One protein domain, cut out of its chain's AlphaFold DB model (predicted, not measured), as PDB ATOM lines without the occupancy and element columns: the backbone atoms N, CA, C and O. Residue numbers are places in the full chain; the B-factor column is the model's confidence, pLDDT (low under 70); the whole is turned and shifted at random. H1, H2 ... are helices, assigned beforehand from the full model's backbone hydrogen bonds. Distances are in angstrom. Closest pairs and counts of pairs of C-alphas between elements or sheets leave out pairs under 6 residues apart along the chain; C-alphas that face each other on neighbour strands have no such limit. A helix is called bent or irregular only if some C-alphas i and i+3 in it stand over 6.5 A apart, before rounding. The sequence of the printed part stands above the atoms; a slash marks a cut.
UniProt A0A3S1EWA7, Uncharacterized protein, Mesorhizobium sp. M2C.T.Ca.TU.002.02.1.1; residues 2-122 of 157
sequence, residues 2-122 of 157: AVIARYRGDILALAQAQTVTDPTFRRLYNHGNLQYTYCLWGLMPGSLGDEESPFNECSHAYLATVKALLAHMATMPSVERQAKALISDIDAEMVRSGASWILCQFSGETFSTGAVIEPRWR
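What this domain is: This is residues 2 to 122 of the 157 residues of an uncharacterized protein of Mesorhizobium sp. M2C.T.Ca.TU.002.02.1.1 (UniProt A0A3S1EWA7). H3 and H2 lie side by side as one antiparallel pair, while H4 folds back from the end of H3, and the two open from their link as a V. H1 crosses one side of H3 and runs back along H4; the long unnamed tail, residues 97 to 122, returns from the end of H4, and its residues 108 to 115 pass across the side of H3 away from H1. The printed part has 121 residues with four named helices, H1, H2, H3 and H4 in chain order, and no named strand; the class is all helix. It is compact, with a radius of gyration of the C-alphas of 14.1 A, and the C-alphas span 44 by 33 by 22 A along their three main axes.

Where its parts are: H3, the longest helix, takes residues 56 to 73, from C-alpha 56 at (179.069, 153.158, 150.135), and measures 26.0 A from first to last C-alpha. H2 takes residues 23 to 38 and measures 22.3 A. H1 takes residues 2 to 16, begins with C-alpha 2 at (170.521, 159.856, 147.444) and measures 21.9 A. It is irregular: C-alphas 6 and 9 are 7.2 A apart. H4 takes residues 80 to 96, measures 24.1 A and ends with C-alpha 96 at (162.273, 163.739, 138.424).

How they stand to each other: H3 is the hub and touches the three other helices. H2 and H3 form a helical hairpin, at a shallow tilt of 23 degrees, opposite ways; their closest C-alphas, of Gly 32 and Tyr 62, are 5.1 A apart. H1 touches H3 at a steep tilt of 45 degrees, the same way, with the C-alphas of Ile 11 and Leu 70 closest at 6.4 A. H3 and H4 form a second helical hairpin, at a steep tilt of 42 degrees, opposite ways. They touch with residues 70 to 73 of H3 and 80 to 87 of H4 alone, and the C-alphas of Met 73 and Ala 83 are closest, at 5.9 A. H1 touches H4 at a shallow tilt of 10 degrees, opposite ways, with the C-alphas of Val 3 and Met 94 closest at 6.3 A. H1 and H2 are close but not clearly touching, with the C-alphas of Ala 15 and Tyr 29 closest at 7.8 A. H2 and H4 are apart. In H2, H3 and H4 every O i to N i+4 pair is within hydrogen-bond range; in H1, 9 of 11 are.

The domain as a whole: The two C-alphas farthest apart, those of Pro 77 and Arg 122, are 45.1 A from each other. The printed part has no cut. The link from H2 to H3, residues 39 to 55, is long; those from H1 to H2 and from H3 to H4 are short. The mean pLDDT of the printed part is 93.7, and no printed residue is under 70.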
ATOM      1  N   ALA A   2     170.258 158.427 147.210       91.62
ATOM      2  CA  ALA A   2     170.521 159.856 147.444       91.62
ATOM      3  C   ALA A   2     169.266 160.708 147.748       91.62
ATOM      4  O   ALA A   2     169.322 161.591 148.596       91.62
ATOM      5  N   VAL A   3     168.127 160.419 147.104       94.00
ATOM      6  CA  VAL A   3     166.840 161.083 147.401       94.00
ATOM      7  C   VAL A   3     166.393 160.774 148.834       94.00
ATOM      8  O   VAL A   3     166.165 161.691 149.612       94.00
ATOM      9  N   ILE A   4     166.382 159.496 149.234       94.62
ATOM     10  CA  ILE A   4     166.053 159.077 150.611       94.62
ATOM     11  C   ILE A   4     166.955 159.770 151.642       94.62
ATOM     12  O   ILE A   4     166.486 160.132 152.716       94.62
ATOM     13  N   ALA A   5     168.233 159.996 151.322       94.94
ATOM     14  CA  ALA A   5     169.147 160.700 152.218       94.94
ATOM     15  C   ALA A   5     168.705 162.138 152.515       94.94
ATOM     16  O   ALA A   5     168.801 162.560 153.665       94.94
ATOM     17  N   ARG A   6     168.173 162.858 151.517       95.44
ATOM     18  CA  ARG A   6     167.629 164.214 151.704       95.44
ATOM     19  C   ARG A   6     166.390 164.213 152.598       95.44
ATOM     20  O   ARG A   6     166.285 165.052 153.481       95.44
ATOM     21  N   TYR A   7     165.524 163.217 152.432       97.81
ATOM     22  CA  TYR A   7     164.295 163.058 153.218       97.81
ATOM     23  C   TYR A   7     164.491 162.358 154.570       97.81
ATOM     24  O   TYR A   7     163.544 162.228 155.344       97.81
ATOM     25  N   ARG A   8     165.705 161.896 154.901       97.00
ATOM     26  CA  ARG A   8     165.965 161.153 156.146       97.00
ATOM     27  C   ARG A   8     165.514 161.934 157.381       97.00
ATOM     28  O   ARG A   8     164.969 161.328 158.301       97.00
ATOM     29  N   GLY A   9     165.756 163.245 157.404       97.19
ATOM     30  CA  GLY A   9     165.338 164.119 158.502       97.19
ATOM     31  C   GLY A   9     163.827 164.080 158.714       97.19
ATOM     32  O   GLY A   9     163.379 163.785 159.819       97.19
ATOM     33  N   ASP A  10     163.059 164.268 157.644       98.38
ATOM     34  CA  ASP A  10     161.593 164.290 157.682       98.38
ATOM     35  C   ASP A  10     161.006 162.933 158.081       98.38
ATOM     36  O   ASP A  10     160.093 162.861 158.902       98.38
ATOM     37  N   ILE A  11     161.578 161.838 157.569       98.38
ATOM     38  CA  ILE A  11     161.163 160.477 157.932       98.38
ATOM     39  C   ILE A  11     161.374 160.232 159.429       98.38
ATOM     40  O   ILE A  11     160.501 159.680 160.101       98.38
ATOM     41  N   LEU A  12     162.528 160.632 159.968       98.00
ATOM     42  CA  LEU A  12     162.829 160.441 161.383       98.00
ATOM     43  C   LEU A  12     162.021 161.378 162.278       98.00
ATOM     44  O   LEU A  12     161.617 160.946 163.353       98.00
ATOM     45  N   ALA A  13     161.743 162.606 161.845       98.25
ATOM     46  CA  ALA A  13     160.850 163.517 162.553       98.25
ATOM     47  C   ALA A  13     159.424 162.944 162.624       98.25
ATOM     48  O   ALA A  13     158.822 162.909 163.699       98.25
ATOM     49  N   LEU A  14     158.919 162.398 161.511       98.06
ATOM     50  CA  LEU A  14     157.625 161.722 161.462       98.06
ATOM     51  C   LEU A  14     157.579 160.509 162.400       98.06
ATOM     52  O   LEU A  14     156.597 160.318 163.120       98.06
ATOM     53  N   ALA A  15     158.651 159.715 162.424       97.75
ATOM     54  CA  ALA A  15     158.785 158.571 163.319       97.75
ATOM     55  C   ALA A  15     158.843 158.995 164.800       97.75
ATOM     56  O   ALA A  15     158.167 158.396 165.633       97.75
ATOM     57  N   GLN A  16     159.602 160.042 165.137       97.12
ATOM     58  CA  GLN A  16     159.720 160.557 166.508       97.12
ATOM     59  C   GLN A  16     158.390 161.070 167.073       97.12
ATOM     60  O   GLN A  16     158.183 161.014 168.282       97.12
ATOM     61  N   ALA A  17     157.475 161.527 166.216       96.81
ATOM     62  CA  ALA A  17     156.148 161.972 166.630       96.81
ATOM     63  C   ALA A  17     155.199 160.822 167.036       96.81
ATOM     64  O   ALA A  17     154.124 161.082 167.580       96.81
ATOM     65  N   GLN A  18     155.557 159.557 166.780       96.25
ATOM     66  CA  GLN A  18     154.679 158.416 167.042       96.25
ATOM     67  C   GLN A  18     154.774 157.933 168.491       96.25
ATOM     68  O   GLN A  18     155.829 157.515 168.961       96.25
ATOM     69  N   THR A  19     153.637 157.913 169.185       93.75
ATOM     70  CA  THR A  19     153.523 157.380 170.554       93.75
ATOM     71  C   THR A  19     153.073 155.919 170.581       93.75
ATOM     72  O   THR A  19     153.499 155.151 171.443       93.75
ATOM     73  N   VAL A  20     152.249 155.503 169.613       93.19
ATOM     74  CA  VAL A  20     151.807 154.113 169.442       93.19
ATOM     75  C   VAL A  20     152.722 153.431 168.429       93.19
ATOM     76  O   VAL A  20     152.673 153.730 167.239       93.19
ATOM     77  N   THR A  21     153.573 152.519 168.903       95.88
ATOM     78  CA  THR A  21     154.554 151.806 168.069       95.88
ATOM     79  C   THR A  21     154.523 150.305 168.337       95.88
ATOM     80  O   THR A  21     154.263 149.865 169.459       95.88
ATOM     81  N   ASP A  22     154.853 149.498 167.333       96.69
ATOM     82  CA  ASP A  22     154.996 148.042 167.445       96.69
ATOM     83  C   ASP A  22     156.484 147.606 167.468       96.69
ATOM     84  O   ASP A  22     157.386 148.441 167.314       96.69
ATOM     85  N   PRO A  23     156.791 146.314 167.714       96.94
ATOM     86  CA  PRO A  23     158.171 145.827 167.742       96.94
ATOM     87  C   PRO A  23     158.947 146.012 166.429       96.94
ATOM     88  O   PRO A  23     160.160 146.227 166.480       96.94
ATOM     89  N   THR A  24     158.285 145.951 165.269       96.56
ATOM     90  CA  THR A  24     158.919 146.144 163.956       96.56
ATOM     91  C   THR A  24     159.354 147.592 163.791       96.56
ATOM     92  O   THR A  24     160.520 147.840 163.478       96.56
ATOM     93  N   PHE A  25     158.470 148.543 164.106       97.69
ATOM     94  CA  PHE A  25     158.794 149.970 164.120       97.69
ATOM     95  C   PHE A  25     160.028 150.245 164.986       97.69
ATOM     96  O   PHE A  25     161.002 150.845 164.529       97.69
ATOM     97  N   ARG A  26     160.020 149.758 166.234       96.81
ATOM     98  CA  ARG A  26     161.108 149.996 167.194       96.81
ATOM     99  C   ARG A  26     162.421 149.375 166.728       96.81
ATOM    100  O   ARG A  26     163.471 149.997 166.874       96.81
ATOM    101  N   ARG A  27     162.378 148.176 166.136       96.81
ATOM    102  CA  ARG A  27     163.565 147.512 165.582       96.81
ATOM    103  C   ARG A  27     164.158 148.307 164.422       96.81
ATOM    104  O   ARG A  27     165.359 148.547 164.435       96.81
ATOM    105  N   LEU A  28     163.335 148.735 163.465       97.25
ATOM    106  CA  LEU A  28     163.784 149.524 162.315       97.25
ATOM    107  C   LEU A  28     164.350 150.878 162.754       97.25
ATOM    108  O   LEU A  28     165.446 151.247 162.343       97.25
ATOM    109  N   TYR A  29     163.648 151.584 163.643       96.81
ATOM    110  CA  TYR A  29     164.095 152.871 164.169       96.81
ATOM    111  C   TYR A  29     165.440 152.761 164.904       96.81
ATOM    112  O   TYR A  29     166.378 153.509 164.620       96.81
ATOM    113  N   ASN A  30     165.569 151.787 165.808       95.56
ATOM    114  CA  ASN A  30     166.792 151.590 166.584       95.56
ATOM    115  C   ASN A  30     167.953 151.111 165.710       95.56
ATOM    116  O   ASN A  30     169.052 151.656 165.803       95.56
ATOM    117  N   HIS A  31     167.712 150.128 164.837       95.56
ATOM    118  CA  HIS A  31     168.733 149.626 163.923       95.56
ATOM    119  C   HIS A  31     169.222 150.730 162.978       95.56
ATOM    120  O   HIS A  31     170.425 150.901 162.822       95.56
ATOM    121  N   GLY A  32     168.320 151.541 162.417       95.25
ATOM    122  CA  GLY A  32     168.691 152.630 161.512       95.25
ATOM    123  C   GLY A  32     169.564 153.690 162.186       95.25
ATOM    124  O   GLY A  32     170.518 154.178 161.580       95.25
ATOM    125  N   ASN A  33     169.288 154.014 163.453       95.31
ATOM    126  CA  ASN A  33     170.109 154.940 164.238       95.31
ATOM    127  C   ASN A  33     171.476 154.347 164.619       95.31
ATOM    128  O   ASN A  33     172.488 155.049 164.547       95.31
ATOM    129  N   LEU A  34     171.523 153.058 164.970       95.31
ATOM    130  CA  LEU A  34     172.778 152.344 165.216       95.31
ATOM    131  C   LEU A  34     173.635 152.293 163.950       95.31
ATOM    132  O   LEU A  34     174.769 152.764 163.963       95.31
ATOM    133  N   GLN A  35     173.074 151.813 162.840       96.62
ATOM    134  CA  GLN A  35     173.757 151.731 161.552       96.62
ATOM    135  C   GLN A  35     174.280 153.106 161.120       96.62
ATOM    136  O   GLN A  35     175.440 153.228 160.753       96.62
ATOM    137  N   TYR A  36     173.476 154.168 161.246       96.25
ATOM    138  CA  TYR A  36     173.901 155.535 160.926       96.25
ATOM    139  C   TYR A  36     175.113 155.998 161.747       96.25
ATOM    140  O   TYR A  36     176.001 156.658 161.210       96.25
ATOM    141  N   THR A  37     175.179 155.616 163.024       95.19
ATOM    142  CA  THR A  37     176.311 155.931 163.909       95.19
ATOM    143  C   THR A  37     177.578 155.195 163.472       95.19
ATOM    144  O   THR A  37     178.633 155.813 163.337       95.19
ATOM    145  N   TYR A  38     177.472 153.898 163.165       93.81
ATOM    146  CA  TYR A  38     178.586 153.108 162.619       93.81
ATOM    147  C   TYR A  38     179.085 153.652 161.272       93.81
ATOM    148  O   TYR A  38     180.276 153.586 160.972       93.81
ATOM    149  N   CYS A  39     178.196 154.265 160.492       95.31
ATOM    150  CA  CYS A  39     178.514 154.930 159.229       95.31
ATOM    151  C   CYS A  39     178.992 156.382 159.402       95.31
ATOM    152  O   CYS A  39     178.851 157.182 158.475       95.31
ATOM    153  N   LEU A  40     179.514 156.746 160.581       94.12
ATOM    154  CA  LEU A  40     180.000 158.090 160.913       94.12
ATOM    155  C   LEU A  40     178.979 159.194 160.604       94.12
ATOM    156  O   LEU A  40     179.328 160.234 160.047       94.12
ATOM    157  N   TRP A  41     177.707 158.960 160.928       94.88
ATOM    158  CA  TRP A  41     176.609 159.903 160.689       94.88
ATOM    159  C   TRP A  41     176.497 160.356 159.221       94.88
ATOM    160  O   TRP A  41     175.990 161.439 158.926       94.88
ATOM    161  N   GLY A  42     176.968 159.538 158.275       91.94
ATOM    162  CA  GLY A  42     176.972 159.889 156.855       91.94
ATOM    163  C   GLY A  42     177.865 161.088 156.513       91.94
ATOM    164  O   GLY A  42     177.674 161.697 155.466       91.94
ATOM    165  N   LEU A  43     178.827 161.441 157.375       91.81
ATOM    166  CA  LEU A  43     179.729 162.584 157.175       91.81
ATOM    167  C   LEU A  43     180.817 162.320 156.125       91.81
ATOM    168  O   LEU A  43     181.442 163.260 155.639       91.81
ATOM    169  N   MET A  44     181.073 161.052 155.787       92.25
ATOM    170  CA  MET A  44     182.089 160.706 154.797       92.25
ATOM    171  C   MET A  44     181.645 161.158 153.393       92.25
ATOM    172  O   MET A  44     180.590 160.715 152.928       92.25
ATOM    173  N   PRO A  45     182.424 161.992 152.679       86.88
ATOM    174  CA  PRO A  45     182.073 162.427 151.333       86.88
ATOM    175  C   PRO A  45     182.018 161.256 150.355       86.88
ATOM    176  O   PRO A  45     182.718 160.252 150.503       86.88
ATOM    177  N   GLY A  46     181.167 161.396 149.340       89.75
ATOM    178  CA  GLY A  46     180.996 160.384 148.300       89.75
ATOM    179  C   GLY A  46     180.306 159.103 148.776       89.75
ATOM    180  O   GLY A  46     180.027 158.244 147.954       89.75
ATOM    181  N   SER A  47     179.934 158.974 150.053       92.12
ATOM    182  CA  SER A  47     179.385 157.735 150.625       92.12
ATOM    183  C   SER A  47     178.088 157.216 149.988       92.12
ATOM    184  O   SER A  47     177.659 156.121 150.315       92.12
ATOM    185  N   LEU A  48     177.450 157.971 149.091       91.88
ATOM    186  CA  LEU A  48     176.265 157.535 148.341       91.88
ATOM    187  C   LEU A  48     176.456 157.539 146.824       91.88
ATOM    188  O   LEU A  48     175.798 156.770 146.134       91.88
ATOM    189  N   GLY A  49     177.283 158.446 146.302       90.25
ATOM    190  CA  GLY A  49     177.456 158.644 144.859       90.25
ATOM    191  C   GLY A  49     178.713 157.991 144.291       90.25
ATOM    192  O   GLY A  49     178.796 157.802 143.086       90.25
ATOM    193  N   ASP A  50     179.670 157.657 145.152       91.94
ATOM    194  CA  ASP A  50     180.932 157.025 144.798       91.94
ATOM    195  C   ASP A  50     180.887 155.552 145.216       91.94
ATOM    196  O   ASP A  50     180.828 155.233 146.409       91.94
ATOM    197  N   GLU A  51     180.856 154.655 144.230       90.56
ATOM    198  CA  GLU A  51     180.751 153.206 144.440       90.56
ATOM    199  C   GLU A  51     182.027 152.596 145.037       90.56
ATOM    200  O   GLU A  51     181.968 151.548 145.689       90.56
ATOM    201  N   GLU A  52     183.168 153.269 144.879       92.06
ATOM    202  CA  GLU A  52     184.445 152.844 145.451       92.06
ATOM    203  C   GLU A  52     184.598 153.300 146.905       92.06
ATOM    204  O   GLU A  52     185.441 152.774 147.643       92.06
ATOM    205  N   SER A  53     183.735 154.217 147.359       93.62
ATOM    206  CA  SER A  53     183.766 154.711 148.726       93.62
ATOM    207  C   SER A  53     183.690 153.552 149.733       93.62
ATOM    208  O   SER A  53     182.794 152.698 149.667       93.62
ATOM    209  N   PRO A  54     184.576 153.521 150.747       94.44
ATOM    210  CA  PRO A  54     184.538 152.509 151.801       94.44
ATOM    211  C   PRO A  54     183.271 152.584 152.659       94.44
ATOM    212  O   PRO A  54     182.998 151.653 153.415       94.44
ATOM    213  N   PHE A  55     182.508 153.672 152.531       95.75
ATOM    214  CA  PHE A  55     181.253 153.910 153.232       95.75
ATOM    215  C   PHE A  55     180.018 153.710 152.341       95.75
ATOM    216  O   PHE A  55     178.907 153.950 152.811       95.75
ATOM    217  N   ASN A  56     180.182 153.289 151.080       94.81
ATOM    218  CA  ASN A  56     179.069 153.158 150.135       94.81
ATOM    219  C   ASN A  56     178.008 152.165 150.640       94.81
ATOM    220  O   ASN A  56     176.859 152.526 150.879       94.81
ATOM    221  N   GLU A  57     178.426 150.934 150.924       94.44
ATOM    222  CA  GLU A  57     177.542 149.862 151.396       94.44
ATOM    223  C   GLU A  57     176.855 150.204 152.720       94.44
ATOM    224  O   GLU A  57     175.630 150.158 152.840       94.44
ATOM    225  N   CYS A  58     177.640 150.630 153.710       94.94
ATOM    226  CA  CYS A  58     177.126 150.941 155.035       94.94
ATOM    227  C   CYS A  58     176.148 152.133 154.991       94.94
ATOM    228  O   CYS A  58     175.163 152.171 155.738       94.94
ATOM    229  N   SER A  59     176.365 153.098 154.088       95.75
ATOM    230  CA  SER A  59     175.459 154.237 153.932       95.75
ATOM    231  C   SER A  59     174.141 153.853 153.273       95.75
ATOM    232  O   SER A  59     173.071 154.310 153.684       95.75
ATOM    233  N   HIS A  60     174.198 152.941 152.306       95.56
ATOM    234  CA  HIS A  60     173.008 152.333 151.732       95.56
ATOM    235  C   HIS A  60     172.231 151.506 152.762       95.56
ATOM    236  O   HIS A  60     171.003 151.602 152.791       95.56
ATOM    237  N   ALA A  61     172.912 150.804 153.673       95.44
ATOM    238  CA  ALA A  61     172.274 150.019 154.729       95.44
ATOM    239  C   ALA A  61     171.404 150.870 155.679       95.44
ATOM    240  O   ALA A  61     170.236 150.536 155.925       95.44
ATOM    241  N   TYR A  62     171.912 152.007 156.186       95.56
ATOM    242  CA  TYR A  62     171.084 152.847 157.069       95.56
ATOM    243  C   TYR A  62     169.935 153.517 156.308       95.56
ATOM    244  O   TYR A  62     168.841 153.651 156.854       95.56
ATOM    245  N   LEU A  63     170.142 153.922 155.048       96.19
ATOM    246  CA  LEU A  63     169.084 154.537 154.238       96.19
ATOM    247  C   LEU A  63     168.001 153.536 153.846       96.19
ATOM    248  O   LEU A  63     166.821 153.881 153.868       96.19
ATOM    249  N   ALA A  64     168.378 152.293 153.546       95.62
ATOM    250  CA  ALA A  64     167.432 151.213 153.319       95.62
ATOM    251  C   ALA A  64     166.582 150.957 154.570       95.62
ATOM    252  O   ALA A  64     165.365 150.814 154.463       95.62
ATOM    253  N   THR A  65     167.189 151.004 155.759       96.06
ATOM    254  CA  THR A  65     166.451 150.882 157.024       96.06
ATOM    255  C   THR A  65     165.467 152.035 157.230       96.06
ATOM    256  O   THR A  65     164.319 151.807 157.602       96.06
ATOM    257  N   VAL A  66     165.881 153.275 156.953       97.12
ATOM    258  CA  VAL A  66     165.004 154.459 157.025       97.12
ATOM    259  C   VAL A  66     163.847 154.350 156.023       97.12
ATOM    260  O   VAL A  66     162.702 154.630 156.373       97.12
ATOM    261  N   LYS A  67     164.112 153.882 154.798       96.88
ATOM    262  CA  LYS A  67     163.076 153.607 153.793       96.88
ATOM    263  C   LYS A  67     162.102 152.525 154.271       96.88
ATOM    264  O   LYS A  67     160.893 152.697 154.139       96.88
ATOM    265  N   ALA A  68     162.608 151.436 154.849       97.25
ATOM    266  CA  ALA A  68     161.785 150.365 155.404       97.25
ATOM    267  C   ALA A  68     160.927 150.850 156.583       97.25
ATOM    268  O   ALA A  68     159.760 150.482 156.681       97.25
ATOM    269  N   LEU A  69     161.467 151.721 157.442       97.94
ATOM    270  CA  LEU A  69     160.708 152.367 158.513       97.94
ATOM    271  C   LEU A  69     159.550 153.204 157.957       97.94
ATOM    272  O   LEU A  69     158.429 153.080 158.443       97.94
ATOM    273  N   LEU A  70     159.798 154.024 156.931       98.44
ATOM    274  CA  LEU A  70     158.748 154.809 156.278       98.44
ATOM    275  C   LEU A  70     157.668 153.912 155.658       98.44
ATOM    276  O   LEU A  70     156.477 154.158 155.848       98.44
ATOM    277  N   ALA A  71     158.081 152.851 154.962       98.12
ATOM    278  CA  ALA A  71     157.161 151.872 154.393       98.12
ATOM    279  C   ALA A  71     156.309 151.194 155.478       98.12
ATOM    280  O   ALA A  71     155.109 151.017 155.294       98.12
ATOM    281  N   HIS A  72     156.899 150.880 156.635       98.19
ATOM    282  CA  HIS A  72     156.169 150.323 157.774       98.19
ATOM    283  C   HIS A  72     155.155 151.322 158.349       98.19
ATOM    284  O   HIS A  72     153.989 150.974 158.533       98.19
ATOM    285  N   MET A  73     155.550 152.588 158.544       98.44
ATOM    286  CA  MET A  73     154.642 153.662 158.979       98.44
ATOM    287  C   MET A  73     153.442 153.835 158.036       98.44
ATOM    288  O   MET A  73     152.337 154.116 158.490       98.44
ATOM    289  N   ALA A  74     153.610 153.594 156.735       98.31
ATOM    290  CA  ALA A  74     152.512 153.633 155.768       98.31
ATOM    291  C   ALA A  74     151.468 152.512 155.943       98.31
ATOM    292  O   ALA A  74     150.432 152.546 155.279       98.31
ATOM    293  N   THR A  75     151.713 151.545 156.830       97.81
ATOM    294  CA  THR A  75     150.751 150.502 157.226       97.81
ATOM    295  C   THR A  75     150.175 150.721 158.632       97.81
ATOM    296  O   THR A  75     149.266 150.005 159.048       97.81
ATOM    297  N   MET A  76     150.678 151.716 159.372       97.44
ATOM    298  CA  MET A  76     150.244 152.034 160.733       97.44
ATOM    299  C   MET A  76     149.077 153.039 160.717       97.44
ATOM    300  O   MET A  76     149.280 154.178 160.289       97.44
ATOM    301  N   PRO A  77     147.891 152.712 161.270       96.19
ATOM    302  CA  PRO A  77     146.714 153.587 161.196       96.19
ATOM    303  C   PRO A  77     146.919 155.008 161.743       96.19
ATOM    304  O   PRO A  77     146.294 155.954 161.268       96.19
ATOM    305  N   SER A  78     147.798 155.181 162.736       94.44
ATOM    306  CA  SER A  78     148.057 156.479 163.375       94.44
ATOM    307  C   SER A  78     148.787 157.483 162.475       94.44
ATOM    308  O   SER A  78     148.646 158.686 162.677       94.44
ATOM    309  N   VAL A  79     149.559 157.008 161.490       97.62
ATOM    310  CA  VAL A  79     150.484 157.833 160.687       97.62
ATOM    311  C   VAL A  79     150.393 157.565 159.184       97.62
ATOM    312  O   VAL A  79     150.963 158.311 158.389       97.62
ATOM    313  N   GLU A  80     149.608 156.570 158.772       97.94
ATOM    314  CA  GLU A  80     149.463 156.102 157.392       97.94
ATOM    315  C   GLU A  80     149.342 157.239 156.370       97.94
ATOM    316  O   GLU A  80     150.098 157.272 155.401       97.94
ATOM    317  N   ARG A  81     148.430 158.201 156.583       98.25
ATOM    318  CA  ARG A  81     148.240 159.323 155.645       98.25
ATOM    319  C   ARG A  81     149.502 160.163 155.466       98.25
ATOM    320  O   ARG A  81     149.829 160.526 154.342       98.25
ATOM    321  N   GLN A  82     150.185 160.486 156.561       98.31
ATOM    322  CA  GLN A  82     151.383 161.330 156.542       98.31
ATOM    323  C   GLN A  82     152.556 160.575 155.913       98.31
ATOM    324  O   GLN A  82     153.261 161.122 155.070       98.31
ATOM    325  N   ALA A  83     152.710 159.292 156.250       98.38
ATOM    326  CA  ALA A  83     153.724 158.431 155.656       98.38
ATOM    327  C   ALA A  83     153.506 158.250 154.145       98.38
ATOM    328  O   ALA A  83     154.448 158.396 153.375       98.38
ATOM    329  N   LYS A  84     152.267 158.000 153.698       98.56
ATOM    330  CA  LYS A  84     151.932 157.874 152.269       98.56
ATOM    331  C   LYS A  84     152.137 159.176 151.496       98.56
ATOM    332  O   LYS A  84     152.614 159.122 150.367       98.56
ATOM    333  N   ALA A  85     151.815 160.324 152.093       98.50
ATOM    334  CA  ALA A  85     152.115 161.622 151.491       98.50
ATOM    335  C   ALA A  85     153.629 161.799 151.292       98.50
ATOM    336  O   ALA A  85     154.069 162.080 150.182       98.50
ATOM    337  N   LEU A  86     154.427 161.508 152.326       98.31
ATOM    338  CA  LEU A  86     155.885 161.599 152.246       98.31
ATOM    339  C   LEU A  86     156.484 160.616 151.225       98.31
ATOM    340  O   LEU A  86     157.404 160.975 150.494       98.31
ATOM    341  N   ILE A  87     155.949 159.394 151.127       98.31
ATOM    342  CA  ILE A  87     156.324 158.427 150.079       98.31
ATOM    343  C   ILE A  87     156.035 159.002 148.689       98.31
ATOM    344  O   ILE A  87     156.898 158.930 147.822       98.31
ATOM    345  N   SER A  88     154.861 159.602 148.484       97.88
ATOM    346  CA  SER A  88     154.493 160.206 147.200       97.88
ATOM    347  C   SER A  88     155.450 161.333 146.794       97.88
ATOM    348  O   SER A  88     155.818 161.424 145.623       97.88
ATOM    349  N   ASP A  89     155.868 162.175 147.742       98.06
ATOM    350  CA  ASP A  89     156.832 163.252 147.487       98.06
ATOM    351  C   ASP A  89     158.209 162.692 147.107       98.06
ATOM    352  O   ASP A  89     158.802 163.102 146.104       98.06
ATOM    353  N   ILE A  90     158.681 161.692 147.860       97.25
ATOM    354  CA  ILE A  90     159.933 160.981 147.588       97.25
ATOM    355  C   ILE A  90     159.903 160.328 146.204       97.25
ATOM    356  O   ILE A  90     160.863 160.473 145.449       97.25
ATOM    357  N   ASP A  91     158.831 159.618 145.853       95.81
ATOM    358  CA  ASP A  91     158.708 158.927 144.568       95.81
ATOM    359  C   ASP A  91     158.676 159.922 143.404       95.81
ATOM    360  O   ASP A  91     159.380 159.734 142.406       95.81
ATOM    361  N   ALA A  92     157.933 161.025 143.546       97.00
ATOM    362  CA  ALA A  92     157.923 162.096 142.556       97.00
ATOM    363  C   ALA A  92     159.328 162.684 142.346       97.00
ATOM    364  O   ALA A  92     159.729 162.937 141.207       97.00
ATOM    365  N   GLU A  93     160.103 162.875 143.415       95.81
ATOM    366  CA  GLU A  93     161.483 163.343 143.309       95.81
ATOM    367  C   GLU A  93     162.422 162.284 142.720       95.81
ATOM    368  O   GLU A  93     163.241 162.623 141.865       95.81
ATOM    369  N   MET A  94     162.282 161.008 143.094       93.44
ATOM    370  CA  MET A  94     163.073 159.917 142.512       93.44
ATOM    371  C   MET A  94     162.889 159.824 140.998       93.44
ATOM    372  O   MET A  94     163.873 159.627 140.283       93.44
ATOM    373  N   VAL A  95     161.660 160.003 140.508       94.31
ATOM    374  CA  VAL A  95     161.364 160.042 139.070       94.31
ATOM    375  C   VAL A  95     161.982 161.280 138.423       94.31
ATOM    376  O   VAL A  95     162.712 161.158 137.441       94.31
ATOM    377  N   ARG A  96     161.747 162.476 138.981       93.50
ATOM    378  CA  ARG A  96     162.273 163.739 138.424       93.50
ATOM    379  C   ARG A  96     163.799 163.780 138.383       93.50
ATOM    380  O   ARG A  96     164.361 164.363 137.462       93.50
ATOM    381  N   SER A  97     164.468 163.173 139.361       89.38
ATOM    382  CA  SER A  97     165.928 163.137 139.439       89.38
ATOM    383  C   SER A  97     166.553 161.943 138.707       89.38
ATOM    384  O   SER A  97     167.761 161.747 138.820       89.38
ATOM    385  N   GLY A  98     165.759 161.088 138.047       87.06
ATOM    386  CA  GLY A  98     166.234 159.860 137.394       87.06
ATOM    387  C   GLY A  98     166.747 158.770 138.349       87.06
ATOM    388  O   GLY A  98     167.268 157.749 137.900       87.06
ATOM    389  N   ALA A  99     166.586 158.945 139.664       85.38
ATOM    390  CA  ALA A  99     167.044 157.999 140.684       85.38
ATOM    391  C   ALA A  99     166.193 156.718 140.742       85.38
ATOM    392  O   ALA A  99     166.607 155.738 141.359       85.38
ATOM    393  N   SER A 100     165.016 156.718 140.109       82.19
ATOM    394  CA  SER A 100     164.223 155.508 139.866       82.19
ATOM    395  C   SER A 100     164.798 154.623 138.751       82.19
ATOM    396  O   SER A 100     164.414 153.462 138.657       82.19
ATOM    397  N   TRP A 101     165.683 155.162 137.903       77.94
ATOM    398  CA  TRP A 101     166.289 154.454 136.769       77.94
ATOM    399  C   TRP A 101     167.757 154.097 137.023       77.94
ATOM    400  O   TRP A 101     168.169 152.963 136.795       77.94
ATOM    401  N   ILE A 102     168.549 155.048 137.528       79.19
ATOM    402  CA  ILE A 102     169.972 154.843 137.824       79.19
ATOM    403  C   ILE A 102     170.109 154.402 139.283       79.19
ATOM    404  O   ILE A 102     169.991 155.208 140.209       79.19
ATOM    405  N   LEU A 103     170.353 153.108 139.482       78.62
ATOM    406  CA  LEU A 103     170.580 152.511 140.794       78.62
ATOM    407  C   LEU A 103     172.080 152.300 141.012       78.62
ATOM    408  O   LEU A 103     172.715 151.588 140.244       78.62
ATOM    409  N   CYS A 104     172.631 152.877 142.082       81.94
ATOM    410  CA  CYS A 104     173.965 152.500 142.565       81.94
ATOM    411  C   CYS A 104     173.940 151.050 143.063       81.94
ATOM    412  O   CYS A 104     172.889 150.622 143.559       81.94
ATOM    413  N   GLN A 105     175.083 150.357 143.028       83.88
ATOM    414  CA  GLN A 105     175.217 148.921 143.338       83.88
ATOM    415  C   GLN A 105     174.387 148.440 144.551       83.88
ATOM    416  O   GLN A 105     173.631 147.479 144.439       83.88
ATOM    417  N   PHE A 106     174.415 149.164 145.681       84.75
ATOM    418  CA  PHE A 106     173.723 148.760 146.913       84.75
ATOM    419  C   PHE A 106     172.305 149.336 147.071       84.75
ATOM    420  O   PHE A 106     171.708 149.285 148.143       84.75
ATOM    421  N   SER A 107     171.735 149.970 146.043       77.69
ATOM    422  CA  SER A 107     170.396 150.587 146.133       77.69
ATOM    423  C   SER A 107     169.254 149.568 146.152       77.69
ATOM    424  O   SER A 107     168.167 149.912 146.620       77.69
ATOM    425  N   GLY A 108     169.488 148.362 145.625       77.62
ATOM    426  CA  GLY A 108     168.522 147.258 145.576       77.62
ATOM    427  C   GLY A 108     168.802 146.126 146.569       77.62
ATOM    428  O   GLY A 108     168.078 145.136 146.577       77.62
ATOM    429  N   GLU A 109     169.843 146.260 147.388       82.62
ATOM    430  CA  GLU A 109     170.245 145.254 148.370       82.62
ATOM    431  C   GLU A 109     169.251 145.146 149.527       82.62
ATOM    432  O   GLU A 109     168.603 146.119 149.928       82.62
ATOM    433  N   THR A 110     169.141 143.938 150.079       82.62
ATOM    434  CA  THR A 110     168.302 143.671 151.248       82.62
ATOM    435  C   THR A 110     169.181 143.594 152.484       82.62
ATOM    436  O   THR A 110     169.993 142.685 152.623       82.62
ATOM    437  N   PHE A 111     168.988 144.525 153.415       84.50
ATOM    438  CA  PHE A 111     169.770 144.588 154.645       84.50
ATOM    439  C   PHE A 111     169.020 143.937 155.810       84.50
ATOM    440  O   PHE A 111     167.836 144.195 156.038       84.50
ATOM    441  N   SER A 112     169.722 143.091 156.564       86.38
ATOM    442  CA  SER A 112     169.186 142.465 157.771       86.38
ATOM    443  C   SER A 112     169.375 143.373 158.979       86.38
ATOM    444  O   SER A 112     170.483 143.805 159.268       86.38
ATOM    445  N   THR A 113     168.317 143.559 159.770       88.19
ATOM    446  CA  THR A 113     168.411 144.249 161.074       88.19
ATOM    447  C   THR A 113     169.162 143.438 162.142       88.19
ATOM    448  O   THR A 113     169.372 143.933 163.248       88.19
ATOM    449  N   GLY A 114     169.548 142.191 161.837       88.50
ATOM    450  CA  GLY A 114     170.291 141.302 162.736       88.50
ATOM    451  C   GLY A 114     171.810 141.502 162.733       88.50
ATOM    452  O   GLY A 114     172.486 140.894 163.558       88.50
ATOM    453  N   ALA A 115     172.350 142.328 161.837       89.25
ATOM    454  CA  ALA A 115     173.778 142.624 161.756       89.25
ATOM    455  C   ALA A 115     173.994 144.092 161.384       89.25
ATOM    456  O   ALA A 115     173.144 144.692 160.736       89.25
ATOM    457  N   VAL A 116     175.127 144.662 161.789       92.88
ATOM    458  CA  VAL A 116     175.549 146.008 161.382       92.88
ATOM    459  C   VAL A 116     176.551 145.878 160.242       92.88
ATOM    460  O   VAL A 116     177.475 145.071 160.317       92.88
ATOM    461  N   ILE A 117     176.372 146.680 159.198       93.88
ATOM    462  CA  ILE A 117     177.306 146.772 158.077       93.88
ATOM    463  C   ILE A 117     178.377 147.803 158.420       93.88
ATOM    464  O   ILE A 117     178.105 149.000 158.482       93.88
ATOM    465  N   GLU A 118     179.597 147.356 158.671       92.81
ATOM    466  CA  GLU A 118     180.703 148.261 158.976       92.81
ATOM    467  C   GLU A 118     181.298 148.866 157.697       92.81
ATOM    468  O   GLU A 118     181.310 148.216 156.646       92.81
ATOM    469  N   PRO A 119     181.819 150.104 157.749       93.44
ATOM    470  CA  PRO A 119     182.585 150.633 156.634       93.44
ATOM    471  C   PRO A 119     183.862 149.812 156.431       93.44
ATOM    472  O   PRO A 119     184.459 149.276 157.368       93.44
ATOM    473  N   ARG A 120     184.338 149.756 155.187       92.81
ATOM    474  CA  ARG A 120     185.572 149.041 154.834       92.81
ATOM    475  C   ARG A 120     186.796 149.844 155.278       92.81
ATOM    476  O   ARG A 120     187.467 150.464 154.457       92.81
ATOM    477  N   TRP A 121     187.104 149.824 156.576       90.81
ATOM    478  CA  TRP A 121     188.143 150.651 157.207       90.81
ATOM    479  C   TRP A 121     189.507 150.578 156.522       90.81
ATOM    480  O   TRP A 121     190.166 151.598 156.343       90.81
ATOM    481  N   ARG A 122     189.923 149.388 156.075       91.06
ATOM    482  CA  ARG A 122     191.194 149.210 155.351       91.06
ATOM    483  C   ARG A 122     191.247 150.029 154.059       91.06
ATOM    484  O   ARG A 122     192.297 150.562 153.718       91.06
TER     485      ARG A 122